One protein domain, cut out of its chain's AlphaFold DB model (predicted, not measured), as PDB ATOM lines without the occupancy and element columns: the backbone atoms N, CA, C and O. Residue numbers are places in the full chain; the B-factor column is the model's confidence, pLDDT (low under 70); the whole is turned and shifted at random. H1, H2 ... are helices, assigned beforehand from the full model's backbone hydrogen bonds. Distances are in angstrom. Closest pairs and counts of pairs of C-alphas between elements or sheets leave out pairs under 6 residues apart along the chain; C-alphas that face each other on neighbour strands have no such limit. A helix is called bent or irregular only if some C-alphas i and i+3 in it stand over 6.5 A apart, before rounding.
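AT A GLANCE: This is residues 446 to 512 and 553 to 675 of the 675 residues of an uncharacterized protein of Acidobacteria bacterium (UniProt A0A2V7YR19). Two long helices, H1a and H4, lie side by side and run opposite ways, making a long thin rod. At one end of the rod the short H5 folds back along H4; towards the other end H1 bends away as the arm H1b, the short H3 packs on the first turns of H4, and H2 leads off to the side. Residues 504 to 512 and 553 to 569 stick out. The printed part has 190 residues with five named helices, H1 to H5 in order, and no named strand, an all-helix domain. It is extended, with a radius of gyration of the C-alphas of 27.9 A and spans of 95 by 36 by 30 A.

IN THESE COORDINATES: H1, residues 448 to 511, was assigned by its hydrogen bonds as one helix but is bent: C-alphas 484 and 487 are 7.2 A apart. Its arm H1a, residues 448 to 484, begins at C-alpha 448 (52.307, 103.381, 190.319) and is 55.7 A long; it is irregular, with C-alphas 481 and 484 6.9 A apart. H1b, residues 487 to 511, is 35.5 A long. H2 is residues 556 to 575, 28.5 A, and H3 residues 584 to 591. H4, residues 599 to 654, runs 81.3 A from C-alpha 599 (57.926, 69.106, 131.752). H5, residues 658 to 664, is irregular, with C-alphas 660 and 663 7.3 A apart, and ends at C-alpha 664 (44.784, 92.625, 190.433).

HOW THE PARTS SIT: H4 is the hub. H1a touches it at a shallow tilt of 14 degrees, opposite ways; their closest C-alphas, of Ala 450 and Ala 643, are 4.6 A apart. The arms H1a and H1b stand at a steep tilt of 60 degrees. H1b, with residues 488 to 492 alone, touches H4 at a steep tilt of 58 degrees; the closest C-alphas, of Phe 489 and Ala 605, are 3.9 A apart. H3 and H4 form a helical hairpin, closest at the C-alphas of Leu 587 and Gln 606, 6.4 A. H1b and H3 only just touch, with 3 pairs of C-alphas within 8 A, the closest being Cys 496 and Leu 590, 7.4 A. H4 and H5 form another hairpin, at a shallow tilt of 10 degrees, closest at the C-alphas of Tyr 644 and Arg 664, 5.3 A. H2 touches no helix. In H1b, H3 and H4 every O i to N i+4 pair is within hydrogen-bond range; in H1a 31 of 33 are, in H2 15 of 16, and in H5 0 of 3, beside 3 of 4 O i to N i+3 pairs.

THE WHOLE: The C-alphas farthest apart, of Ala 512 and Lys 655, are 96.9 A from each other. Residues 513 to 552 are not printed, and C-alphas 512 and 553 are 45.2 A apart across this cut. Of the links printed whole, H4 to H5 is tight and H2 to H3 and H3 to H4 are short. The mean pLDDT of the printed part is 71.5; 69 residues are under 70, among them 492 to 512 and 553 to 581.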
ATOM      1  N   GLY A 446      53.214 103.914 196.890       72.56
ATOM      2  CA  GLY A 446      52.135 103.821 195.902       72.56
ATOM      3  C   GLY A 446      52.316 102.643 194.951       72.56
ATOM      4  O   GLY A 446      53.412 102.102 194.809       72.56
ATOM      5  N   THR A 447      51.246 102.275 194.247       78.44
ATOM      6  CA  THR A 447      51.248 101.161 193.283       78.44
ATOM      7  C   THR A 447      51.826 101.542 191.921       78.44
ATOM      8  O   THR A 447      52.146 100.667 191.124       78.44
ATOM      9  N   ALA A 448      52.011 102.837 191.646       63.62
ATOM     10  CA  ALA A 448      52.307 103.381 190.319       63.62
ATOM     11  C   ALA A 448      53.508 102.731 189.600       63.62
ATOM     12  O   ALA A 448      53.471 102.495 188.388       63.62
ATOM     13  N   ILE A 449      54.575 102.403 190.339       63.97
ATOM     14  CA  ILE A 449      55.755 101.743 189.762       63.97
ATOM     15  C   ILE A 449      55.377 100.364 189.236       63.97
ATOM     16  O   ILE A 449      55.600 100.092 188.054       63.97
ATOM     17  N   ALA A 450      54.815  99.527 190.110       70.31
ATOM     18  CA  ALA A 450      54.442  98.160 189.788       70.31
ATOM     19  C   ALA A 450      53.352  98.137 188.706       70.31
ATOM     20  O   ALA A 450      53.486  97.410 187.727       70.31
ATOM     21  N   ASP A 451      52.376  99.042 188.797       72.19
ATOM     22  CA  ASP A 451      51.297  99.198 187.818       72.19
ATOM     23  C   ASP A 451      51.836  99.526 186.437       72.19
ATOM     24  O   ASP A 451      51.489  98.875 185.458       72.19
ATOM     25  N   GLY A 452      52.733 100.503 186.329       57.59
ATOM     26  CA  GLY A 452      53.254 100.810 185.009       57.59
ATOM     27  C   GLY A 452      54.332  99.822 184.533       57.59
ATOM     28  O   GLY A 452      54.661  99.863 183.360       57.59
ATOM     29  N   LEU A 453      54.934  98.991 185.397       66.19
ATOM     30  CA  LEU A 453      55.780  97.875 184.941       66.19
ATOM     31  C   LEU A 453      54.917  96.743 184.372       66.19
ATOM     32  O   LEU A 453      55.269  96.183 183.338       66.19
ATOM     33  N   LEU A 454      53.784  96.452 185.016       80.62
ATOM     34  CA  LEU A 454      52.763  95.559 184.477       80.62
ATOM     35  C   LEU A 454      52.255  96.079 183.128       80.62
ATOM     36  O   LEU A 454      52.297  95.343 182.152       80.62
ATOM     37  N   GLN A 455      51.899  97.362 183.045       72.12
ATOM     38  CA  GLN A 455      51.403  97.955 181.804       72.12
ATOM     39  C   GLN A 455      52.421  97.888 180.654       72.12
ATOM     40  O   GLN A 455      52.041  97.617 179.520       72.12
ATOM     41  N   VAL A 456      53.714  98.127 180.918       65.44
ATOM     42  CA  VAL A 456      54.767  97.942 179.899       65.44
ATOM     43  C   VAL A 456      54.776  96.493 179.412       65.44
ATOM     44  O   VAL A 456      54.796  96.258 178.208       65.44
ATOM     45  N   CYS A 457      54.692  95.533 180.334       76.00
ATOM     46  CA  CYS A 457      54.682  94.118 179.989       76.00
ATOM     47  C   CYS A 457      53.464  93.739 179.131       76.00
ATOM     48  O   CYS A 457      53.633  93.104 178.093       76.00
ATOM     49  N   GLU A 458      52.265  94.184 179.518       76.44
ATOM     50  CA  GLU A 458      51.021  93.963 178.765       76.44
ATOM     51  C   GLU A 458      51.112  94.546 177.344       76.44
ATOM     52  O   GLU A 458      50.710  93.905 176.375       76.44
ATOM     53  N   ASN A 459      51.702  95.734 177.188       65.00
ATOM     54  CA  ASN A 459      51.894  96.346 175.872       65.00
ATOM     55  C   ASN A 459      52.854  95.538 174.985       65.00
ATOM     56  O   ASN A 459      52.599  95.348 173.794       65.00
ATOM     57  N   GLU A 460      53.960  95.057 175.557       70.31
ATOM     58  CA  GLU A 460      54.925  94.208 174.854       70.31
ATOM     59  C   GLU A 460      54.309  92.853 174.466       70.31
ATOM     60  O   GLU A 460      54.569  92.344 173.373       70.31
ATOM     61  N   GLU A 461      53.447  92.290 175.315       73.75
ATOM     62  CA  GLU A 461      52.676  91.080 175.016       73.75
ATOM     63  C   GLU A 461      51.720  91.295 173.830       73.75
ATOM     64  O   GLU A 461      51.736  90.519 172.870       73.75
ATOM     65  N   VAL A 462      50.951  92.390 173.830       66.44
ATOM     66  CA  VAL A 462      50.068  92.762 172.707       66.44
ATOM     67  C   VAL A 462      50.866  92.951 171.413       66.44
ATOM     68  O   VAL A 462      50.452  92.480 170.349       66.44
ATOM     69  N   ALA A 463      52.039  93.587 171.479       64.62
ATOM     70  CA  ALA A 463      52.918  93.740 170.321       64.62
ATOM     71  C   ALA A 463      53.373  92.379 169.753       64.62
ATOM     72  O   ALA A 463      53.368  92.188 168.531       64.62
ATOM     73  N   LEU A 464      53.706  91.407 170.614       69.31
ATOM     74  CA  LEU A 464      54.044  90.041 170.198       69.31
ATOM     75  C   LEU A 464      52.850  89.310 169.570       69.31
ATOM     76  O   LEU A 464      53.027  88.658 168.540       69.31
ATOM     77  N   ILE A 465      51.639  89.452 170.120       65.81
ATOM     78  CA  ILE A 465      50.408  88.876 169.546       65.81
ATOM     79  C   ILE A 465      50.157  89.426 168.136       65.81
ATOM     80  O   ILE A 465      49.883  88.664 167.206       65.81
ATOM     81  N   ASN A 466      50.301  90.737 167.939       67.81
ATOM     82  CA  ASN A 466      50.131  91.358 166.624       67.81
ATOM     83  C   ASN A 466      51.169  90.849 165.617       67.81
ATOM     84  O   ASN A 466      50.826  90.482 164.489       67.81
ATOM     85  N   LYS A 467      52.435  90.752 166.041       72.25
ATOM     86  CA  LYS A 467      53.516  90.190 165.223       72.25
ATOM     87  C   LYS A 467      53.249  88.725 164.857       72.25
ATOM     88  O   LYS A 467      53.445  88.340 163.704       72.25
ATOM     89  N   MET A 468      52.764  87.930 165.812       81.25
ATOM     90  CA  MET A 468      52.366  86.533 165.614       81.25
ATOM     91  C   MET A 468      51.268  86.418 164.550       81.25
ATOM     92  O   MET A 468      51.414  85.639 163.609       81.25
ATOM     93  N   ASN A 469      50.205  87.223 164.652       66.31
ATOM     94  CA  ASN A 469      49.094  87.221 163.695       66.31
ATOM     95  C   ASN A 469      49.544  87.616 162.280       66.31
ATOM     96  O   ASN A 469      49.152  86.970 161.307       66.31
ATOM     97  N   SER A 470      50.410  88.628 162.159       77.25
ATOM     98  CA  SER A 470      50.989  89.032 160.872       77.25
ATOM     99  C   SER A 470      51.767  87.885 160.224       77.25
ATOM    100  O   SER A 470      51.526  87.545 159.066       77.25
ATOM    101  N   LYS A 471      52.661  87.235 160.982       77.19
ATOM    102  CA  LYS A 471      53.470  86.115 160.477       77.19
ATOM    103  C   LYS A 471      52.645  84.884 160.138       77.19
ATOM    104  O   LYS A 471      52.926  84.205 159.154       77.19
ATOM    105  N   TRP A 472      51.587  84.631 160.899       74.50
ATOM    106  CA  TRP A 472      50.634  83.579 160.580       74.50
ATOM    107  C   TRP A 472      49.900  83.838 159.258       74.50
ATOM    108  O   TRP A 472      49.753  82.924 158.447       74.50
ATOM    109  N   SER A 473      49.483  85.082 159.005       69.31
ATOM    110  CA  SER A 473      48.850  85.474 157.740       69.31
ATOM    111  C   SER A 473      49.802  85.318 156.546       69.31
ATOM    112  O   SER A 473      49.416  84.746 155.524       69.31
ATOM    113  N   GLU A 474      51.068  85.735 156.692       79.12
ATOM    114  CA  GLU A 474      52.123  85.513 155.687       79.12
ATOM    115  C   GLU A 474      52.293  84.021 155.372       79.12
ATOM    116  O   GLU A 474      52.223  83.627 154.206       79.12
ATOM    117  N   TYR A 475      52.420  83.184 156.407       76.69
ATOM    118  CA  TYR A 475      52.496  81.730 156.269       76.69
ATOM    119  C   TYR A 475      51.290  81.157 155.509       76.69
ATOM    120  O   TYR A 475      51.449  80.389 154.557       76.69
ATOM    121  N   GLN A 476      50.069  81.543 155.894       69.00
ATOM    122  CA  GLN A 476      48.850  81.071 155.237       69.00
ATOM    123  C   GLN A 476      48.763  81.515 153.777       69.00
ATOM    124  O   GLN A 476      48.261  80.766 152.937       69.00
ATOM    125  N   LYS A 477      49.221  82.729 153.464       80.88
ATOM    126  CA  LYS A 477      49.279  83.229 152.091       80.88
ATOM    127  C   LYS A 477      50.241  82.388 151.253       80.88
ATOM    128  O   LYS A 477      49.809  81.834 150.247       80.88
ATOM    129  N   THR A 478      51.484  82.216 151.700       74.00
ATOM    130  CA  THR A 478      52.487  81.406 150.991       74.00
ATOM    131  C   THR A 478      52.016  79.964 150.819       74.00
ATOM    132  O   THR A 478      52.138  79.390 149.743       74.00
ATOM    133  N   ARG A 479      51.395  79.369 151.844       77.69
ATOM    134  CA  ARG A 479      50.830  78.020 151.735       77.69
ATOM    135  C   ARG A 479      49.747  77.932 150.652       77.69
ATOM    136  O   ARG A 479      49.763  76.984 149.876       77.69
ATOM    137  N   ARG A 480      48.845  78.916 150.567       72.50
ATOM    138  CA  ARG A 480      47.805  78.965 149.522       72.50
ATOM    139  C   ARG A 480      48.387  79.097 148.112       72.50
ATOM    140  O   ARG A 480      47.810  78.566 147.171       72.50
ATOM    141  N   GLU A 481      49.544  79.744 147.958       81.19
ATOM    142  CA  GLU A 481      50.266  79.800 146.676       81.19
ATOM    143  C   GLU A 481      50.761  78.412 146.220       81.19
ATOM    144  O   GLU A 481      50.951  78.192 145.025       81.19
ATOM    145  N   ALA A 482      50.930  77.449 147.138       71.62
ATOM    146  CA  ALA A 482      51.317  76.079 146.800       71.62
ATOM    147  C   ALA A 482      50.127  75.219 146.329       71.62
ATOM    148  O   ALA A 482      50.317  74.301 145.530       71.62
ATOM    149  N   ASP A 483      48.901  75.511 146.773       70.50
ATOM    150  CA  ASP A 483      47.720  74.669 146.524       70.50
ATOM    151  C   ASP A 483      47.497  74.308 145.036       70.50
ATOM    152  O   ASP A 483      47.242  73.132 144.744       70.50
ATOM    153  N   PRO A 484      47.654  75.229 144.057       79.69
ATOM    154  CA  PRO A 484      47.485  74.899 142.639       79.69
ATOM    155  C   PRO A 484      48.465  73.837 142.124       79.69
ATOM    156  O   PRO A 484      48.142  73.107 141.187       79.69
ATOM    157  N   HIS A 485      49.644  73.736 142.740       78.75
ATOM    158  CA  HIS A 485      50.736  72.857 142.324       78.75
ATOM    159  C   HIS A 485      50.726  71.497 143.035       78.75
ATOM    160  O   HIS A 485      51.397  70.551 142.609       78.75
ATOM    161  N   GLN A 486      49.938  71.361 144.105       70.19
ATOM    162  CA  GLN A 486      49.930  70.181 144.966       70.19
ATOM    163  C   GLN A 486      49.604  68.890 144.209       70.19
ATOM    164  O   GLN A 486      50.237  67.855 144.427       70.19
ATOM    165  N   SER A 487      48.626  68.927 143.299       63.53
ATOM    166  CA  SER A 487      48.239  67.730 142.547       63.53
ATOM    167  C   SER A 487      49.363  67.229 141.641       63.53
ATOM    168  O   SER A 487      49.523  66.015 141.508       63.53
ATOM    169  N   ASP A 488      50.124  68.128 141.021       71.75
ATOM    170  CA  ASP A 488      51.224  67.757 140.130       71.75
ATOM    171  C   ASP A 488      52.449  67.304 140.914       71.75
ATOM    172  O   ASP A 488      53.082  66.325 140.523       71.75
ATOM    173  N   PHE A 489      52.701  67.909 142.077       73.38
ATOM    174  CA  PHE A 489      53.669  67.397 143.042       73.38
ATOM    175  C   PHE A 489      53.371  65.950 143.445       73.38
ATOM    176  O   PHE A 489      54.243  65.092 143.329       73.38
ATOM    177  N   VAL A 490      52.132  65.644 143.850       67.56
ATOM    178  CA  VAL A 490      51.740  64.276 144.234       67.56
ATOM    179  C   VAL A 490      51.888  63.303 143.062       67.56
ATOM    180  O   VAL A 490      52.385  62.191 143.250       67.56
ATOM    181  N   LYS A 491      51.504  63.704 141.840       71.19
ATOM    182  CA  LYS A 491      51.703  62.879 140.636       71.19
ATOM    183  C   LYS A 491      53.183  62.603 140.384       71.19
ATOM    184  O   LYS A 491      53.537  61.454 140.133       71.19
ATOM    185  N   ALA A 492      54.025  63.632 140.454       69.81
ATOM    186  CA  ALA A 492      55.452  63.510 140.204       69.81
ATOM    187  C   ALA A 492      56.124  62.617 141.255       69.81
ATOM    188  O   ALA A 492      56.790  61.650 140.905       69.81
ATOM    189  N   MET A 493      55.832  62.848 142.535       67.25
ATOM    190  CA  MET A 493      56.248  62.003 143.657       67.25
ATOM    191  C   MET A 493      55.922  60.521 143.452       67.25
ATOM    192  O   MET A 493      56.797  59.663 143.588       67.25
ATOM    193  N   LEU A 494      54.661  60.212 143.132       64.38
ATOM    194  CA  LEU A 494      54.204  58.835 142.941       64.38
ATOM    195  C   LEU A 494      54.848  58.192 141.712       64.38
ATOM    196  O   LEU A 494      55.222  57.022 141.765       64.38
ATOM    197  N   ALA A 495      54.994  58.947 140.621       68.44
ATOM    198  CA  ALA A 495      55.631  58.464 139.405       68.44
ATOM    199  C   ALA A 495      57.121  58.186 139.620       68.44
ATOM    200  O   ALA A 495      57.580  57.126 139.224       68.44
ATOM    201  N   CYS A 496      57.851  59.073 140.297       67.12
ATOM    202  CA  CYS A 496      59.276  58.898 140.571       67.12
ATOM    203  C   CYS A 496      59.535  57.745 141.543       67.12
ATOM    204  O   CYS A 496      60.313  56.848 141.242       67.12
ATOM    205  N   THR A 497      58.795  57.684 142.652       63.84
ATOM    206  CA  THR A 497      58.941  56.591 143.632       63.84
ATOM    207  C   THR A 497      58.525  55.241 143.037       63.84
ATOM    208  O   THR A 497      59.173  54.221 143.265       63.84
ATOM    209  N   GLY A 498      57.444  55.224 142.250       53.16
ATOM    210  CA  GLY A 498      56.988  54.028 141.545       53.16
ATOM    211  C   GLY A 498      57.944  53.589 140.436       53.16
ATOM    212  O   GLY A 498      58.110  52.390 140.231       53.16
ATOM    213  N   TRP A 499      58.587  54.535 139.748       49.84
ATOM    214  CA  TRP A 499      59.586  54.270 138.715       49.84
ATOM    215  C   TRP A 499      60.874  53.701 139.305       49.84
ATOM    216  O   TRP A 499      61.333  52.673 138.822       49.84
ATOM    217  N   ASP A 500      61.387  54.275 140.394       54.28
ATOM    218  CA  ASP A 500      62.559  53.753 141.107       54.28
ATOM    219  C   ASP A 500      62.304  52.329 141.627       54.28
ATOM    220  O   ASP A 500      63.131  51.436 141.452       54.28
ATOM    221  N   ALA A 501      61.122  52.075 142.202       47.16
ATOM    222  CA  ALA A 501      60.732  50.740 142.659       47.16
ATOM    223  C   ALA A 501      60.564  49.744 141.496       47.16
ATOM    224  O   ALA A 501      60.958  48.582 141.609       47.16
ATOM    225  N   ALA A 502      59.998  50.185 140.368       39.50
ATOM    226  CA  ALA A 502      59.851  49.364 139.170       39.50
ATOM    227  C   ALA A 502      61.203  49.073 138.505       39.50
ATOM    228  O   ALA A 502      61.401  47.955 138.040       39.50
ATOM    229  N   GLN A 503      62.128  50.036 138.491       45.91
ATOM    230  CA  GLN A 503      63.481  49.876 137.969       45.91
ATOM    231  C   GLN A 503      64.298  48.939 138.860       45.91
ATOM    232  O   GLN A 503      64.920  48.024 138.336       45.91
ATOM    233  N   LEU A 504      64.206  49.070 140.186       41.06
ATOM    234  CA  LEU A 504      64.814  48.132 141.133       41.06
ATOM    235  C   LEU A 504      64.260  46.708 140.943       41.06
ATOM    236  O   LEU A 504      65.018  45.742 140.906       41.06
ATOM    237  N   ALA A 505      62.943  46.565 140.757       34.25
ATOM    238  CA  ALA A 505      62.325  45.276 140.453       34.25
ATOM    239  C   ALA A 505      62.784  44.724 139.091       34.25
ATOM    240  O   ALA A 505      63.057  43.530 138.981       34.25
ATOM    241  N   LEU A 506      62.916  45.574 138.066       35.94
ATOM    242  CA  LEU A 506      63.424  45.187 136.749       35.94
ATOM    243  C   LEU A 506      64.900  44.780 136.806       35.94
ATOM    244  O   LEU A 506      65.268  43.792 136.187       35.94
ATOM    245  N   GLU A 507      65.731  45.502 137.555       39.41
ATOM    246  CA  GLU A 507      67.151  45.208 137.763       39.41
ATOM    247  C   GLU A 507      67.334  43.894 138.526       39.41
ATOM    248  O   GLU A 507      68.188  43.097 138.155       39.41
ATOM    249  N   VAL A 508      66.484  43.596 139.511       36.62
ATOM    250  CA  VAL A 508      66.461  42.293 140.197       36.62
ATOM    251  C   VAL A 508      66.015  41.168 139.254       36.62
ATOM    252  O   VAL A 508      66.609  40.090 139.265       36.62
ATOM    253  N   ILE A 509      65.014  41.411 138.402       34.16
ATOM    254  CA  ILE A 509      64.544  40.447 137.391       34.16
ATOM    255  C   ILE A 509      65.599  40.224 136.295       34.16
ATOM    256  O   ILE A 509      65.737  39.111 135.801       34.16
ATOM    257  N   MET A 510      66.352  41.259 135.921       35.12
ATOM    258  CA  MET A 510      67.369  41.204 134.868       35.12
ATOM    259  C   MET A 510      68.741  40.729 135.361       35.12
ATOM    260  O   MET A 510      69.493  40.155 134.578       35.12
ATOM    261  N   ALA A 511      69.084  40.946 136.633       35.47
ATOM    262  CA  ALA A 511      70.304  40.423 137.249       35.47
ATOM    263  C   ALA A 511      70.177  38.938 137.634       35.47
ATOM    264  O   ALA A 511      71.189  38.260 137.825       35.47
ATOM    265  N   ALA A 512      68.953  38.414 137.729       34.88
ATOM    266  CA  ALA A 512      68.683  36.998 137.927       34.88
ATOM    267  C   ALA A 512      68.511  36.285 136.576       34.88
ATOM    268  O   ALA A 512      67.405  36.121 136.072       34.88
ATOM    269  N   ALA A 553      35.721  57.503 159.038       43.56
ATOM    270  CA  ALA A 553      34.856  57.100 160.145       43.56
ATOM    271  C   ALA A 553      34.805  55.584 160.428       43.56
ATOM    272  O   ALA A 553      34.004  55.165 161.269       43.56
ATOM    273  N   LYS A 554      35.601  54.721 159.769       46.38
ATOM    274  CA  LYS A 554      35.507  53.262 159.993       46.38
ATOM    275  C   LYS A 554      36.837  52.542 160.272       46.38
ATOM    276  O   LYS A 554      37.740  52.487 159.465       46.38
ATOM    277  N   LYS A 555      36.814  51.825 161.404       46.62
ATOM    278  CA  LYS A 555      37.702  50.755 161.910       46.62
ATOM    279  C   LYS A 555      39.128  51.125 162.403       46.62
ATOM    280  O   LYS A 555      39.865  51.840 161.739       46.62
ATOM    281  N   PRO A 556      39.587  50.509 163.521       44.50
ATOM    282  CA  PRO A 556      40.915  50.737 164.120       44.50
ATOM    283  C   PRO A 556      42.135  50.436 163.228       44.50
ATOM    284  O   PRO A 556      43.213  50.965 163.477       44.50
ATOM    285  N   ALA A 557      41.993  49.588 162.203       46.53
ATOM    286  CA  ALA A 557      43.091  49.250 161.292       46.53
ATOM    287  C   ALA A 557      43.461  50.412 160.348       46.53
ATOM    288  O   ALA A 557      44.622  50.552 159.981       46.53
ATOM    289  N   GLU A 558      42.506  51.284 160.013       42.53
ATOM    290  CA  GLU A 558      42.724  52.445 159.136       42.53
ATOM    291  C   GLU A 558      43.384  53.616 159.895       42.53
ATOM    292  O   GLU A 558      44.165  54.372 159.323       42.53
ATOM    293  N   LEU A 559      43.203  53.685 161.220       39.00
ATOM    294  CA  LEU A 559      43.918  54.604 162.120       39.00
ATOM    295  C   LEU A 559      45.425  54.299 162.202       39.00
ATOM    296  O   LEU A 559      46.241  55.218 162.234       39.00
ATOM    297  N   LYS A 560      45.803  53.013 162.164       45.66
ATOM    298  CA  LYS A 560      47.210  52.582 162.077       45.66
ATOM    299  C   LYS A 560      47.846  53.012 160.747       45.66
ATOM    300  O   LYS A 560      49.009  53.402 160.733       45.66
ATOM    301  N   ASN A 561      47.067  53.025 159.662       45.97
ATOM    302  CA  ASN A 561      47.508  53.501 158.347       45.97
ATOM    303  C   ASN A 561      47.673  55.030 158.306       45.97
ATOM    304  O   ASN A 561      48.618  55.513 157.697       45.97
ATOM    305  N   LEU A 562      46.817  55.788 159.000       39.81
ATOM    306  CA  LEU A 562      46.973  57.238 159.189       39.81
ATOM    307  C   LEU A 562      48.212  57.590 160.022       39.81
ATOM    308  O   LEU A 562      48.917  58.542 159.704       39.81
ATOM    309  N   GLN A 563      48.505  56.804 161.061       43.69
ATOM    310  CA  GLN A 563      49.700  56.982 161.887       43.69
ATOM    311  C   GLN A 563      50.981  56.611 161.121       43.69
ATOM    312  O   GLN A 563      51.960  57.344 161.188       43.69
ATOM    313  N   MET A 564      50.953  55.538 160.323       45.44
ATOM    314  CA  MET A 564      52.028  55.200 159.379       45.44
ATOM    315  C   MET A 564      52.216  56.271 158.301       45.44
ATOM    316  O   MET A 564      53.349  56.576 157.955       45.44
ATOM    317  N   LEU A 565      51.133  56.861 157.790       43.69
ATOM    318  CA  LEU A 565      51.196  57.956 156.824       43.69
ATOM    319  C   LEU A 565      51.788  59.220 157.455       43.69
ATOM    320  O   LEU A 565      52.633  59.857 156.842       43.69
ATOM    321  N   ALA A 566      51.395  59.563 158.684       42.56
ATOM    322  CA  ALA A 566      51.973  60.684 159.421       42.56
ATOM    323  C   ALA A 566      53.471  60.468 159.704       42.56
ATOM    324  O   ALA A 566      54.261  61.394 159.527       42.56
ATOM    325  N   GLU A 567      53.877  59.249 160.072       46.03
ATOM    326  CA  GLU A 567      55.289  58.902 160.270       46.03
ATOM    327  C   GLU A 567      56.064  58.900 158.942       46.03
ATOM    328  O   GLU A 567      57.189  59.380 158.899       46.03
ATOM    329  N   ALA A 568      55.459  58.445 157.839       48.03
ATOM    330  CA  ALA A 568      56.062  58.491 156.506       48.03
ATOM    331  C   ALA A 568      56.212  59.929 155.990       48.03
ATOM    332  O   ALA A 568      57.239  60.264 155.410       48.03
ATOM    333  N   VAL A 569      55.227  60.799 156.238       47.19
ATOM    334  CA  VAL A 569      55.306  62.235 155.925       47.19
ATOM    335  C   VAL A 569      56.388  62.907 156.769       47.19
ATOM    336  O   VAL A 569      57.163  63.695 156.241       47.19
ATOM    337  N   LYS A 570      56.494  62.569 158.057       47.59
ATOM    338  CA  LYS A 570      57.559  63.067 158.935       47.59
ATOM    339  C   LYS A 570      58.944  62.607 158.469       47.59
ATOM    340  O   LYS A 570      59.821  63.441 158.293       47.59
ATOM    341  N   GLN A 571      59.122  61.313 158.200       52.34
ATOM    342  CA  GLN A 571      60.371  60.763 157.662       52.34
ATOM    343  C   GLN A 571      60.730  61.388 156.316       52.34
ATOM    344  O   GLN A 571      61.896  61.632 156.049       52.34
ATOM    345  N   PHE A 572      59.739  61.665 155.474       52.81
ATOM    346  CA  PHE A 572      59.933  62.356 154.210       52.81
ATOM    347  C   PHE A 572      60.422  63.796 154.417       52.81
ATOM    348  O   PHE A 572      61.394  64.204 153.790       52.81
ATOM    349  N   VAL A 573      59.795  64.553 155.320       52.69
ATOM    350  CA  VAL A 573      60.226  65.917 155.665       52.69
ATOM    351  C   VAL A 573      61.658  65.920 156.214       52.69
ATOM    352  O   VAL A 573      62.471  66.714 155.752       52.69
ATOM    353  N   GLU A 574      61.981  64.991 157.118       60.25
ATOM    354  CA  GLU A 574      63.313  64.843 157.724       60.25
ATOM    355  C   GLU A 574      64.378  64.386 156.708       60.25
ATOM    356  O   GLU A 574      65.499  64.891 156.721       60.25
ATOM    357  N   LEU A 575      64.041  63.452 155.809       59.34
ATOM    358  CA  LEU A 575      64.959  62.895 154.805       59.34
ATOM    359  C   LEU A 575      65.408  63.939 153.778       59.34
ATOM    360  O   LEU A 575      66.529  63.861 153.281       59.34
ATOM    361  N   TYR A 576      64.535  64.890 153.450       57.53
ATOM    362  CA  TYR A 576      64.818  65.936 152.468       57.53
ATOM    363  C   TYR A 576      65.072  67.307 153.096       57.53
ATOM    364  O   TYR A 576      65.184  68.279 152.358       57.53
ATOM    365  N   HIS A 577      65.181  67.387 154.427       64.94
ATOM    366  CA  HIS A 577      65.438  68.627 155.169       64.94
ATOM    367  C   HIS A 577      64.464  69.772 154.831       64.94
ATOM    368  O   HIS A 577      64.821  70.952 154.880       64.94
ATOM    369  N   LEU A 578      63.214  69.427 154.496       55.59
ATOM    370  CA  LEU A 578      62.180  70.409 154.151       55.59
ATOM    371  C   LEU A 578      61.765  71.245 155.370       55.59
ATOM    372  O   LEU A 578      61.317  72.378 155.215       55.59
ATOM    373  N   ASP A 579      61.949  70.704 156.577       58.59
ATOM    374  CA  ASP A 579      61.798  71.400 157.855       58.59
ATOM    375  C   ASP A 579      62.832  72.515 158.061       58.59
ATOM    376  O   ASP A 579      62.591  73.424 158.844       58.59
ATOM    377  N   GLN A 580      63.954  72.479 157.338       66.19
ATOM    378  CA  GLN A 580      65.007  73.498 157.393       66.19
ATOM    379  C   GLN A 580      64.870  74.554 156.286       66.19
ATOM    380  O   GLN A 580      65.806  75.317 156.052       66.19
ATOM    381  N   GLY A 581      63.750  74.560 155.552       58.78
ATOM    382  CA  GLY A 581      63.569  75.418 154.376       58.78
ATOM    383  C   GLY A 581      64.418  75.002 153.168       58.78
ATOM    384  O   GLY A 581      64.450  75.704 152.160       58.78
ATOM    385  N   ASN A 582      65.097  73.852 153.226       70.00
ATOM    386  CA  ASN A 582      65.962  73.402 152.145       70.00
ATOM    387  C   ASN A 582      65.188  72.516 151.159       70.00
ATOM    388  O   ASN A 582      64.821  71.386 151.466       70.00
ATOM    389  N   ALA A 583      64.956  73.030 149.952       72.94
ATOM    390  CA  ALA A 583      64.311  72.290 148.869       72.94
ATOM    391  C   ALA A 583      65.299  71.518 147.970       72.94
ATOM    392  O   ALA A 583      64.865  70.673 147.189       72.94
ATOM    393  N   GLU A 584      66.606  71.803 148.037       73.31
ATOM    394  CA  GLU A 584      67.585  71.397 147.016       73.31
ATOM    395  C   GLU A 584      67.688  69.880 146.859       73.31
ATOM    396  O   GLU A 584      67.598  69.380 145.740       73.31
ATOM    397  N   ALA A 585      67.783  69.138 147.966       69.81
ATOM    398  CA  ALA A 585      67.890  67.677 147.935       69.81
ATOM    399  C   ALA A 585      66.669  67.016 147.272       69.81
ATOM    400  O   ALA A 585      66.782  65.983 146.610       69.81
ATOM    401  N   PHE A 586      65.487  67.615 147.439       67.62
ATOM    402  CA  PHE A 586      64.275  67.115 146.808       67.62
ATOM    403  C   PHE A 586      64.206  67.501 145.327       67.62
ATOM    404  O   PHE A 586      63.837  66.674 144.494       67.62
ATOM    405  N   LEU A 587      64.563  68.742 144.992       73.62
ATOM    406  CA  LEU A 587      64.596  69.222 143.610       73.62
ATOM    407  C   LEU A 587      65.593  68.418 142.770       73.62
ATOM    408  O   LEU A 587      65.241  67.983 141.679       73.62
ATOM    409  N   GLU A 588      66.774  68.123 143.315       79.31
ATOM    410  CA  GLU A 588      67.777  67.272 142.673       79.31
ATOM    411  C   GLU A 588      67.222  65.871 142.384       79.31
ATOM    412  O   GLU A 588      67.378  65.348 141.281       79.31
ATOM    413  N   LYS A 589      66.516  65.269 143.347       74.12
ATOM    414  CA  LYS A 589      65.908  63.949 143.154       74.12
ATOM    415  C   LYS A 589      64.774  63.966 142.130       74.12
ATOM    416  O   LYS A 589      64.603  63.006 141.380       74.12
ATOM    417  N   LEU A 590      64.004  65.051 142.088       74.75
ATOM    418  CA  LEU A 590      62.960  65.248 141.091       74.75
ATOM    419  C   LEU A 590      63.552  65.449 139.684       74.75
ATOM    420  O   LEU A 590      62.994  64.928 138.725       74.75
ATOM    421  N   ASP A 591      64.698  66.122 139.565       79.19
ATOM    422  CA  ASP A 591      65.428  66.297 138.301       79.19
ATOM    423  C   ASP A 591      66.093  65.001 137.813       79.19
ATOM    424  O   ASP A 591      66.197  64.761 136.611       79.19
ATOM    425  N   GLN A 592      66.522  64.138 138.738       81.12
ATOM    426  CA  GLN A 592      67.097  62.818 138.441       81.12
ATOM    427  C   GLN A 592      66.035  61.751 138.116       81.12
ATOM    428  O   GLN A 592      66.372  60.632 137.719       81.12
ATOM    429  N   CYS A 593      64.753  62.077 138.274       77.56
ATOM    430  CA  CYS A 593      63.654  61.159 138.034       77.56
ATOM    431  C   CYS A 593      63.454  60.888 136.536       77.56
ATOM    432  O   CYS A 593      63.024  61.751 135.775       77.56
ATOM    433  N   ASN A 594      63.677  59.638 136.120       77.06
ATOM    434  CA  ASN A 594      63.504  59.198 134.729       77.06
ATOM    435  C   ASN A 594      62.062  58.775 134.381       77.06
ATOM    436  O   ASN A 594      61.827  58.179 133.327       77.06
ATOM    437  N   ALA A 595      61.087  59.045 135.256       75.88
ATOM    438  CA  ALA A 595      59.691  58.727 134.984       75.88
ATOM    439  C   ALA A 595      59.166  59.554 133.788       75.88
ATOM    440  O   ALA A 595      59.549  60.714 133.629       75.88
ATOM    441  N   PRO A 596      58.254  59.011 132.958       77.12
ATOM    442  CA  PRO A 596      57.720  59.697 131.780       77.12
ATOM    443  C   PRO A 596      56.684  60.770 132.167       77.12
ATOM    444  O   PRO A 596      55.494  60.654 131.871       77.12
ATOM    445  N   LEU A 597      57.132  61.809 132.869       77.69
ATOM    446  CA  LEU A 597      56.342  62.971 133.262       77.69
ATOM    447  C   LEU A 597      56.478  64.087 132.223       77.69
ATOM    448  O   LEU A 597      57.492  64.211 131.540       77.69
ATOM    449  N   SER A 598      55.445  64.922 132.102       88.69
ATOM    450  CA  SER A 598      55.546  66.130 131.282       88.69
ATOM    451  C   SER A 598      56.420  67.178 131.978       88.69
ATOM    452  O   SER A 598      56.410  67.273 133.209       88.69
ATOM    453  N   GLN A 599      57.118  68.011 131.200       87.50
ATOM    454  CA  GLN A 599      57.926  69.106 131.752       87.50
ATOM    455  C   GLN A 599      57.084  70.074 132.597       87.50
ATOM    456  O   GLN A 599      57.550  70.571 133.616       87.50
ATOM    457  N   GLU A 600      55.823  70.296 132.214       87.31
ATOM    458  CA  GLU A 600      54.874  71.125 132.962       87.31
ATOM    459  C   GLU A 600      54.576  70.537 134.349       87.31
ATOM    460  O   GLU A 600      54.605  71.256 135.344       87.31
ATOM    461  N   THR A 601      54.372  69.218 134.443       79.56
ATOM    462  CA  THR A 601      54.152  68.527 135.724       79.56
ATOM    463  C   THR A 601      55.383  68.611 136.627       79.56
ATOM    464  O   THR A 601      55.232  68.840 137.824       79.56
ATOM    465  N   ILE A 602      56.588  68.468 136.064       82.38
ATOM    466  CA  ILE A 602      57.846  68.588 136.816       82.38
ATOM    467  C   ILE A 602      58.018  70.020 137.338       82.38
ATOM    468  O   ILE A 602      58.203  70.206 138.536       82.38
ATOM    469  N   SER A 603      57.873  71.040 136.488       86.38
ATOM    470  CA  SER A 603      58.005  72.443 136.909       86.38
ATOM    471  C   SER A 603      56.921  72.880 137.905       86.38
ATOM    472  O   SER A 603      57.204  73.634 138.837       86.38
ATOM    473  N   SER A 604      55.691  72.378 137.759       82.00
ATOM    474  CA  SER A 604      54.611  72.582 138.734       82.00
ATOM    475  C   SER A 604      54.966  71.932 140.079       82.00
ATOM    476  O   SER A 604      54.910  72.589 141.115       82.00
ATOM    477  N   ALA A 605      55.458  70.688 140.075       73.94
ATOM    478  CA  ALA A 605      55.926  70.006 141.281       73.94
ATOM    479  C   ALA A 605      57.082  70.754 141.971       73.94
ATOM    480  O   ALA A 605      57.015  70.973 143.178       73.94
ATOM    481  N   GLN A 606      58.095  71.205 141.221       81.44
ATOM    482  CA  GLN A 606      59.195  72.039 141.731       81.44
ATOM    483  C   GLN A 606      58.676  73.320 142.396       81.44
ATOM    484  O   GLN A 606      59.112  73.668 143.494       81.44
ATOM    485  N   SER A 607      57.702  73.983 141.766       83.25
ATOM    486  CA  SER A 607      57.066  75.189 142.307       83.25
ATOM    487  C   SER A 607      56.364  74.906 143.637       83.25
ATOM    488  O   SER A 607      56.521  75.677 144.578       83.25
ATOM    489  N   TYR A 608      55.670  73.767 143.770       79.12
ATOM    490  CA  TYR A 608      55.086  73.343 145.048       79.12
ATOM    491  C   TYR A 608      56.140  73.231 146.157       79.12
ATOM    492  O   TYR A 608      55.946  73.762 147.248       79.12
ATOM    493  N   ILE A 609      57.261  72.554 145.884       71.50
ATOM    494  CA  ILE A 609      58.312  72.302 146.881       71.50
ATOM    495  C   ILE A 609      58.978  73.606 147.311       71.50
ATOM    496  O   ILE A 609      59.141  73.835 148.505       71.50
ATOM    497  N   LEU A 610      59.320  74.476 146.357       78.12
ATOM    498  CA  LEU A 610      59.921  75.780 146.639       78.12
ATOM    499  C   LEU A 610      58.987  76.668 147.470       78.12
ATOM    500  O   LEU A 610      59.425  77.296 148.435       78.12
ATOM    501  N   THR A 611      57.696  76.695 147.136       73.12
ATOM    502  CA  THR A 611      56.703  77.466 147.892       73.12
ATOM    503  C   THR A 611      56.491  76.889 149.294       73.12
ATOM    504  O   THR A 611      56.424  77.641 150.265       73.12
ATOM    505  N   MET A 612      56.454  75.561 149.439       74.69
ATOM    506  CA  MET A 612      56.341  74.910 150.748       74.69
ATOM    507  C   MET A 612      57.586  75.104 151.617       74.69
ATOM    508  O   MET A 612      57.441  75.347 152.810       74.69
ATOM    509  N   ALA A 613      58.790  75.058 151.042       72.00
ATOM    510  CA  ALA A 613      60.035  75.342 151.755       72.00
ATOM    511  C   ALA A 613      60.034  76.767 152.333       72.00
ATOM    512  O   ALA A 613      60.268  76.951 153.526       72.00
ATOM    513  N   ARG A 614      59.626  77.762 151.531       79.44
ATOM    514  CA  ARG A 614      59.425  79.142 152.005       79.44
ATOM    515  C   ARG A 614      58.362  79.234 153.105       79.44
ATOM    516  O   ARG A 614      58.524  79.992 154.059       79.44
ATOM    517  N   ALA A 615      57.268  78.479 152.990       71.44
ATOM    518  CA  ALA A 615      56.249  78.437 154.035       71.44
ATOM    519  C   ALA A 615      56.807  77.856 155.350       71.44
ATOM    520  O   ALA A 615      56.459  78.346 156.422       71.44
ATOM    521  N   PHE A 616      57.695  76.858 155.302       72.12
ATOM    522  CA  PHE A 616      58.344  76.325 156.504       72.12
ATOM    523  C   PHE A 616      59.296  77.332 157.163       72.12
ATOM    524  O   PHE A 616      59.233  77.491 158.379       72.12
ATOM    525  N   GLU A 617      60.073  78.097 156.390       75.19
ATOM    526  CA  GLU A 617      60.896  79.190 156.940       75.19
ATOM    527  C   GLU A 617      60.044  80.228 157.693       75.19
ATOM    528  O   GLU A 617      60.370  80.643 158.807       75.19
ATOM    529  N   GLN A 618      58.900  80.614 157.119       77.94
ATOM    530  CA  GLN A 618      57.955  81.529 157.768       77.94
ATOM    531  C   GLN A 618      57.327  80.917 159.028       77.94
ATOM    532  O   GLN A 618      57.099  81.619 160.017       77.94
ATOM    533  N   PHE A 619      57.053  79.610 159.016       71.06
ATOM    534  CA  PHE A 619      56.535  78.897 160.181       71.06
ATOM    535  C   PHE A 619      57.551  78.858 161.331       71.06
ATOM    536  O   PHE A 619      57.163  79.005 162.490       71.06
ATOM    537  N   ASP A 620      58.842  78.731 161.033       70.25
ATOM    538  CA  ASP A 620      59.910  78.797 162.032       70.25
ATOM    539  C   ASP A 620      59.982  80.169 162.711       70.25
ATOM    540  O   ASP A 620      60.115  80.257 163.937       70.25
ATOM    541  N   GLU A 621      59.847  81.256 161.945       78.19
ATOM    542  CA  GLU A 621      59.736  82.608 162.509       78.19
ATOM    543  C   GLU A 621      58.501  82.749 163.405       78.19
ATOM    544  O   GLU A 621      58.599  83.264 164.522       78.19
ATOM    545  N   TYR A 622      57.348  82.253 162.948       76.12
ATOM    546  CA  TYR A 622      56.117  82.221 163.735       76.12
ATOM    547  C   TYR A 622      56.294  81.430 165.042       76.12
ATOM    548  O   TYR A 622      55.926  81.910 166.114       76.12
ATOM    549  N   SER A 623      56.913  80.249 164.984       67.50
ATOM    550  CA  SER A 623      57.162  79.380 166.140       67.50
ATOM    551  C   SER A 623      58.051  80.055 167.191       67.50
ATOM    552  O   SER A 623      57.769  79.970 168.391       67.50
ATOM    553  N   LYS A 624      59.086  80.793 166.759       81.06
ATOM    554  CA  LYS A 624      59.917  81.614 167.658       81.06
ATOM    555  C   LYS A 624      59.073  82.656 168.392       81.06
ATOM    556  O   LYS A 624      59.131  82.711 169.615       81.06
ATOM    557  N   ILE A 625      58.212  83.385 167.677       74.06
ATOM    558  CA  ILE A 625      57.331  84.400 168.279       74.06
ATOM    559  C   ILE A 625      56.355  83.773 169.282       74.06
ATOM    560  O   ILE A 625      56.127  84.340 170.345       74.06
ATOM    561  N   VAL A 626      55.800  82.591 168.990       71.81
ATOM    562  CA  VAL A 626      54.925  81.874 169.936       71.81
ATOM    563  C   VAL A 626      55.669  81.521 171.227       71.81
ATOM    564  O   VAL A 626      55.092  81.603 172.314       71.81
ATOM    565  N   ASN A 627      56.942  81.130 171.139       74.50
ATOM    566  CA  ASN A 627      57.752  80.847 172.325       74.50
ATOM    567  C   ASN A 627      58.104  82.125 173.099       74.50
ATOM    568  O   ASN A 627      58.000  82.120 174.327       74.50
ATOM    569  N   ASP A 628      58.436  83.213 172.402       79.38
ATOM    570  CA  ASP A 628      58.667  84.526 173.016       79.38
ATOM    571  C   ASP A 628      57.410  85.008 173.755       79.38
ATOM    572  O   ASP A 628      57.495  85.437 174.903       79.38
ATOM    573  N   LEU A 629      56.229  84.850 173.145       75.00
ATOM    574  CA  LEU A 629      54.944  85.204 173.749       75.00
ATOM    575  C   LEU A 629      54.665  84.399 175.024       75.00
ATOM    576  O   LEU A 629      54.237  84.969 176.021       75.00
ATOM    577  N   ARG A 630      54.951  83.089 175.034       78.19
ATOM    578  CA  ARG A 630      54.822  82.266 176.253       78.19
ATOM    579  C   ARG A 630      55.730  82.766 177.369       78.19
ATOM    580  O   ARG A 630      55.264  82.955 178.488       78.19
ATOM    581  N   SER A 631      57.004  83.008 177.055       83.56
ATOM    582  CA  SER A 631      57.952  83.557 178.027       83.56
ATOM    583  C   SER A 631      57.501  84.927 178.534       83.56
ATOM    584  O   SER A 631      57.701  85.236 179.708       83.56
ATOM    585  N   LYS A 632      56.899  85.745 177.663       88.94
ATOM    586  CA  LYS A 632      56.423  87.077 178.020       88.94
ATOM    587  C   LYS A 632      55.199  87.032 178.926       88.94
ATOM    588  O   LYS A 632      55.180  87.732 179.929       88.94
ATOM    589  N   ASN A 633      54.236  86.163 178.637       86.19
ATOM    590  CA  ASN A 633      53.072  85.948 179.493       86.19
ATOM    591  C   ASN A 633      53.485  85.532 180.921       86.19
ATOM    592  O   ASN A 633      52.960  86.065 181.897       86.19
ATOM    593  N   ASP A 634      54.481  84.649 181.065       87.62
ATOM    594  CA  ASP A 634      55.015  84.269 182.384       87.62
ATOM    595  C   ASP A 634      55.658  85.465 183.117       87.62
ATOM    596  O   ASP A 634      55.491  85.636 184.329       87.62
ATOM    597  N   GLU A 635      56.373  86.326 182.387       89.56
ATOM    598  CA  GLU A 635      56.920  87.572 182.928       89.56
ATOM    599  C   GLU A 635      55.805  88.529 183.379       89.56
ATOM    600  O   GLU A 635      55.873  89.069 184.486       89.56
ATOM    601  N   CYS A 636      54.766  88.716 182.563       84.94
ATOM    602  CA  CYS A 636      53.673  89.642 182.856       84.94
ATOM    603  C   CYS A 636      52.828  89.173 184.037       84.94
ATOM    604  O   CYS A 636      52.496  89.991 184.893       84.94
ATOM    605  N   LEU A 637      52.597  87.866 184.186       92.25
ATOM    606  CA  LEU A 637      51.980  87.299 185.386       92.25
ATOM    607  C   LEU A 637      52.789  87.610 186.655       92.25
ATOM    608  O   LEU A 637      52.218  87.948 187.693       92.25
ATOM    609  N   LYS A 638      54.124  87.571 186.576       92.38
ATOM    610  CA  LYS A 638      54.984  87.983 187.693       92.38
ATOM    611  C   LYS A 638      54.888  89.486 187.968       92.38
ATOM    612  O   LYS A 638      54.822  89.882 189.127       92.38
ATOM    613  N   LYS A 639      54.836  90.336 186.938       87.12
ATOM    614  CA  LYS A 639      54.615  91.784 187.124       87.12
ATOM    615  C   LYS A 639      53.234  92.087 187.702       87.12
ATOM    616  O   LYS A 639      53.102  92.998 188.515       87.12
ATOM    617  N   GLN A 640      52.228  91.298 187.338       92.19
ATOM    618  CA  GLN A 640      50.885  91.383 187.896       92.19
ATOM    619  C   GLN A 640      50.888  91.002 189.378       92.19
ATOM    620  O   GLN A 640      50.286  91.700 190.192       92.19
ATOM    621  N   TRP A 641      51.635  89.955 189.743       95.62
ATOM    622  CA  TRP A 641      51.888  89.609 191.140       95.62
ATOM    623  C   TRP A 641      52.554  90.759 191.908       95.62
ATOM    624  O   TRP A 641      52.063  91.143 192.968       95.62
ATOM    625  N   ASP A 642      53.612  91.360 191.360       88.62
ATOM    626  CA  ASP A 642      54.304  92.496 191.984       88.62
ATOM    627  C   ASP A 642      53.356  93.701 192.185       88.62
ATOM    628  O   ASP A 642      53.375  94.351 193.233       88.62
ATOM    629  N   ALA A 643      52.478  93.980 191.212       85.06
ATOM    630  CA  ALA A 643      51.461  95.032 191.299       85.06
ATOM    631  C   ALA A 643      50.375  94.736 192.344       85.06
ATOM    632  O   ALA A 643      49.936  95.639 193.064       85.06
ATOM    633  N   TYR A 644      49.960  93.474 192.468       95.31
ATOM    634  CA  TYR A 644      49.052  93.026 193.521       95.31
ATOM    635  C   TYR A 644      49.684  93.161 194.914       95.31
ATOM    636  O   TYR A 644      49.062  93.736 195.808       95.31
ATOM    637  N   VAL A 645      50.935  92.717 195.087       93.00
ATOM    638  CA  VAL A 645      51.700  92.860 196.339       93.00
ATOM    639  C   VAL A 645      51.807  94.326 196.749       93.00
ATOM    640  O   VAL A 645      51.487  94.658 197.889       93.00
ATOM    641  N   ALA A 646      52.188  95.209 195.820       86.19
ATOM    642  CA  ALA A 646      52.276  96.643 196.086       86.19
ATOM    643  C   ALA A 646      50.923  97.220 196.534       86.19
ATOM    644  O   ALA A 646      50.862  97.959 197.513       86.19
ATOM    645  N   CYS A 647      49.826  96.832 195.872       91.62
ATOM    646  CA  CYS A 647      48.477  97.250 196.254       91.62
ATOM    647  C   CYS A 647      48.121  96.809 197.678       91.62
ATOM    648  O   CYS A 647      47.673  97.627 198.482       91.62
ATOM    649  N   VAL A 648      48.360  95.538 198.011       94.81
ATOM    650  CA  VAL A 648      48.066  94.984 199.338       94.81
ATOM    651  C   VAL A 648      48.896  95.676 200.421       94.81
ATOM    652  O   VAL A 648      48.350  96.062 201.452       94.81
ATOM    653  N   GLN A 649      50.190  95.902 200.188       90.56
ATOM    654  CA  GLN A 649      51.065  96.604 201.136       90.56
ATOM    655  C   GLN A 649      50.621  98.055 201.365       90.56
ATOM    656  O   GLN A 649      50.523  98.498 202.514       90.56
ATOM    657  N   THR A 650      50.272  98.779 200.295       86.69
ATOM    658  CA  THR A 650      49.704 100.128 200.407       86.69
ATOM    659  C   THR A 650      48.386 100.103 201.188       86.69
ATOM    660  O   THR A 650      48.216 100.904 202.107       86.69
ATOM    661  N   ALA A 651      47.491  99.150 200.904       90.31
ATOM    662  CA  ALA A 651      46.216  99.014 201.602       90.31
ATOM    663  C   ALA A 651      46.393  98.720 203.102       90.31
ATOM    664  O   ALA A 651      45.748  99.358 203.936       90.31
ATOM    665  N   ARG A 652      47.314  97.816 203.464       93.06
ATOM    666  CA  ARG A 652      47.667  97.503 204.861       93.06
ATOM    667  C   ARG A 652      48.151  98.740 205.607       93.06
ATOM    668  O   ARG A 652      47.644  99.043 206.687       93.06
ATOM    669  N   CYS A 653      49.084  99.483 205.018       90.38
ATOM    670  CA  CYS A 653      49.610 100.698 205.633       90.38
ATOM    671  C   CYS A 653      48.531 101.788 205.783       90.38
ATOM    672  O   CYS A 653      48.438 102.426 206.833       90.38
ATOM    673  N   GLN A 654      47.655 101.944 204.784       88.50
ATOM    674  CA  GLN A 654      46.526 102.883 204.821       88.50
ATOM    675  C   GLN A 654      45.340 102.393 205.670       88.50
ATOM    676  O   GLN A 654      44.383 103.140 205.882       88.50
ATOM    677  N   LYS A 655      45.399 101.160 206.197       92.81
ATOM    678  CA  LYS A 655      44.318 100.488 206.938       92.81
ATOM    679  C   LYS A 655      43.017 100.368 206.135       92.81
ATOM    680  O   LYS A 655      41.924 100.421 206.703       92.81
ATOM    681  N   THR A 656      43.127 100.198 204.823       91.88
ATOM    682  CA  THR A 656      42.000  99.909 203.929       91.88
ATOM    683  C   THR A 656      41.892  98.402 203.660       91.88
ATOM    684  O   THR A 656      42.894  97.696 203.764       91.88
ATOM    685  N   PRO A 657      40.703  97.871 203.311       93.94
ATOM    686  CA  PRO A 657      40.537  96.441 203.043       93.94
ATOM    687  C   PRO A 657      41.406  95.947 201.878       93.94
ATOM    688  O   PRO A 657      41.368  96.530 200.795       93.94
ATOM    689  N   GLU A 658      42.118  94.831 202.068       94.56
ATOM    690  CA  GLU A 658      42.932  94.191 201.013       94.56
ATOM    691  C   GLU A 658      42.090  93.710 199.826       94.56
ATOM    692  O   GLU A 658      42.585  93.662 198.704       94.56
ATOM    693  N   SER A 659      40.797  93.442 200.037       93.06
ATOM    694  CA  SER A 659      39.878  93.014 198.976       93.06
ATOM    695  C   SER A 659      39.705  94.046 197.856       93.06
ATOM    696  O   SER A 659      39.272  93.705 196.758       93.06
ATOM    697  N   ALA A 660      40.081  95.311 198.085       90.06
ATOM    698  CA  ALA A 660      40.154  96.313 197.022       90.06
ATOM    699  C   ALA A 660      41.214  95.970 195.952       90.06
ATOM    700  O   ALA A 660      41.136  96.470 194.831       90.06
ATOM    701  N   CYS A 661      42.179  95.109 196.282       94.69
ATOM    702  CA  CYS A 661      43.245  94.661 195.394       94.69
ATOM    703  C   CYS A 661      42.924  93.343 194.671       94.69
ATOM    704  O   CYS A 661      43.677  92.964 193.775       94.69
ATOM    705  N   ASP A 662      41.822  92.654 194.999       91.88
ATOM    706  CA  ASP A 662      41.501  91.316 194.465       91.88
ATOM    707  C   ASP A 662      41.448  91.282 192.932       91.88
ATOM    708  O   ASP A 662      41.869  90.306 192.316       91.88
ATOM    709  N   SER A 663      41.001  92.371 192.294       88.44
ATOM    710  CA  SER A 663      40.945  92.478 190.830       88.44
ATOM    711  C   SER A 663      42.317  92.438 190.152       88.44
ATOM    712  O   SER A 663      42.393  92.293 188.937       88.44
ATOM    713  N   ARG A 664      43.398  92.626 190.916       89.38
ATOM    714  CA  ARG A 664      44.784  92.625 190.433       89.38
ATOM    715  C   ARG A 664      45.488  91.301 190.697       89.38
ATOM    716  O   ARG A 664      46.602  91.121 190.218       89.38
ATOM    717  N   ARG A 665      44.875  90.390 191.459       93.56
ATOM    718  CA  ARG A 665      45.488  89.106 191.792       93.56
ATOM    719  C   ARG A 665      45.636  88.267 190.514       93.56
ATOM    720  O   ARG A 665      44.624  87.992 189.867       93.56
ATOM    721  N   PRO A 666      46.856  87.838 190.151       93.81
ATOM    722  CA  PRO A 666      47.046  86.975 188.994       93.81
ATOM    723  C   PRO A 666      46.366  85.612 189.208       93.81
ATOM    724  O   PRO A 666      46.263  85.138 190.346       93.81
ATOM    725  N   PRO A 667      45.903  84.955 188.130       90.62
ATOM    726  CA  PRO A 667      45.345  83.613 188.218       90.62
ATOM    727  C   PRO A 667      46.410  82.596 188.663       90.62
ATOM    728  O   PRO A 667      47.585  82.713 188.313       90.62
ATOM    729  N   GLY A 668      45.986  81.565 189.399       91.50
ATOM    730  CA  GLY A 668      46.841  80.459 189.850       91.50
ATOM    731  C   GLY A 668      47.238  80.513 191.329       91.50
ATOM    732  O   GLY A 668      46.767  81.359 192.092       91.50
ATOM    733  N   ASP A 669      48.101  79.576 191.724       91.56
ATOM    734  CA  ASP A 669      48.605  79.444 193.093       91.56
ATOM    735  C   ASP A 669      49.851  80.322 193.282       91.56
ATOM    736  O   ASP A 669      50.964  79.948 192.911       91.56
ATOM    737  N   TRP A 670      49.650  81.503 193.865       93.56
ATOM    738  CA  TRP A 670      50.707  82.453 194.224       93.56
ATOM    739  C   TRP A 670      50.934  82.456 195.743       93.56
ATOM    740  O   TRP A 670      49.985  82.187 196.486       93.56
ATOM    741  N   PRO A 671      52.165  82.727 196.224       93.56
ATOM    742  CA  PRO A 671      52.460  82.773 197.658       93.56
ATOM    743  C   PRO A 671      51.645  83.863 198.360       93.56
ATOM    744  O   PRO A 671      51.175  84.791 197.717       93.56
ATOM    745  N   ASP A 672      51.499  83.799 199.681       92.00
ATOM    746  CA  ASP A 672      50.860  84.894 200.415       92.00
ATOM    747  C   ASP A 672      51.708  86.176 200.356       92.00
ATOM    748  O   ASP A 672      52.942  86.130 200.291       92.00
ATOM    749  N   VAL A 673      51.044  87.337 200.380       92.31
ATOM    750  CA  VAL A 673      51.729  88.637 200.378       92.31
ATOM    751  C   VAL A 673      52.468  88.816 201.711       92.31
ATOM    752  O   VAL A 673      51.795  88.795 202.750       92.31
ATOM    753  N   PRO A 674      53.801  89.036 201.704       86.12
ATOM    754  CA  PRO A 674      54.584  89.236 202.922       86.12
ATOM    755  C   PRO A 674      53.976  90.315 203.824       86.12
ATOM    756  O   PRO A 674      53.505  91.335 203.312       86.12
ATOM    757  N   GLU A 675      53.956  90.062 205.137       77.56
ATOM    758  CA  GLU A 675      53.471  91.015 206.153       77.56
ATOM    759  C   GLU A 675      54.253  92.328 206.167       77.56
ATOM    760  O   GLU A 675      55.505  92.283 206.093       77.56
TER     761      GLU A 675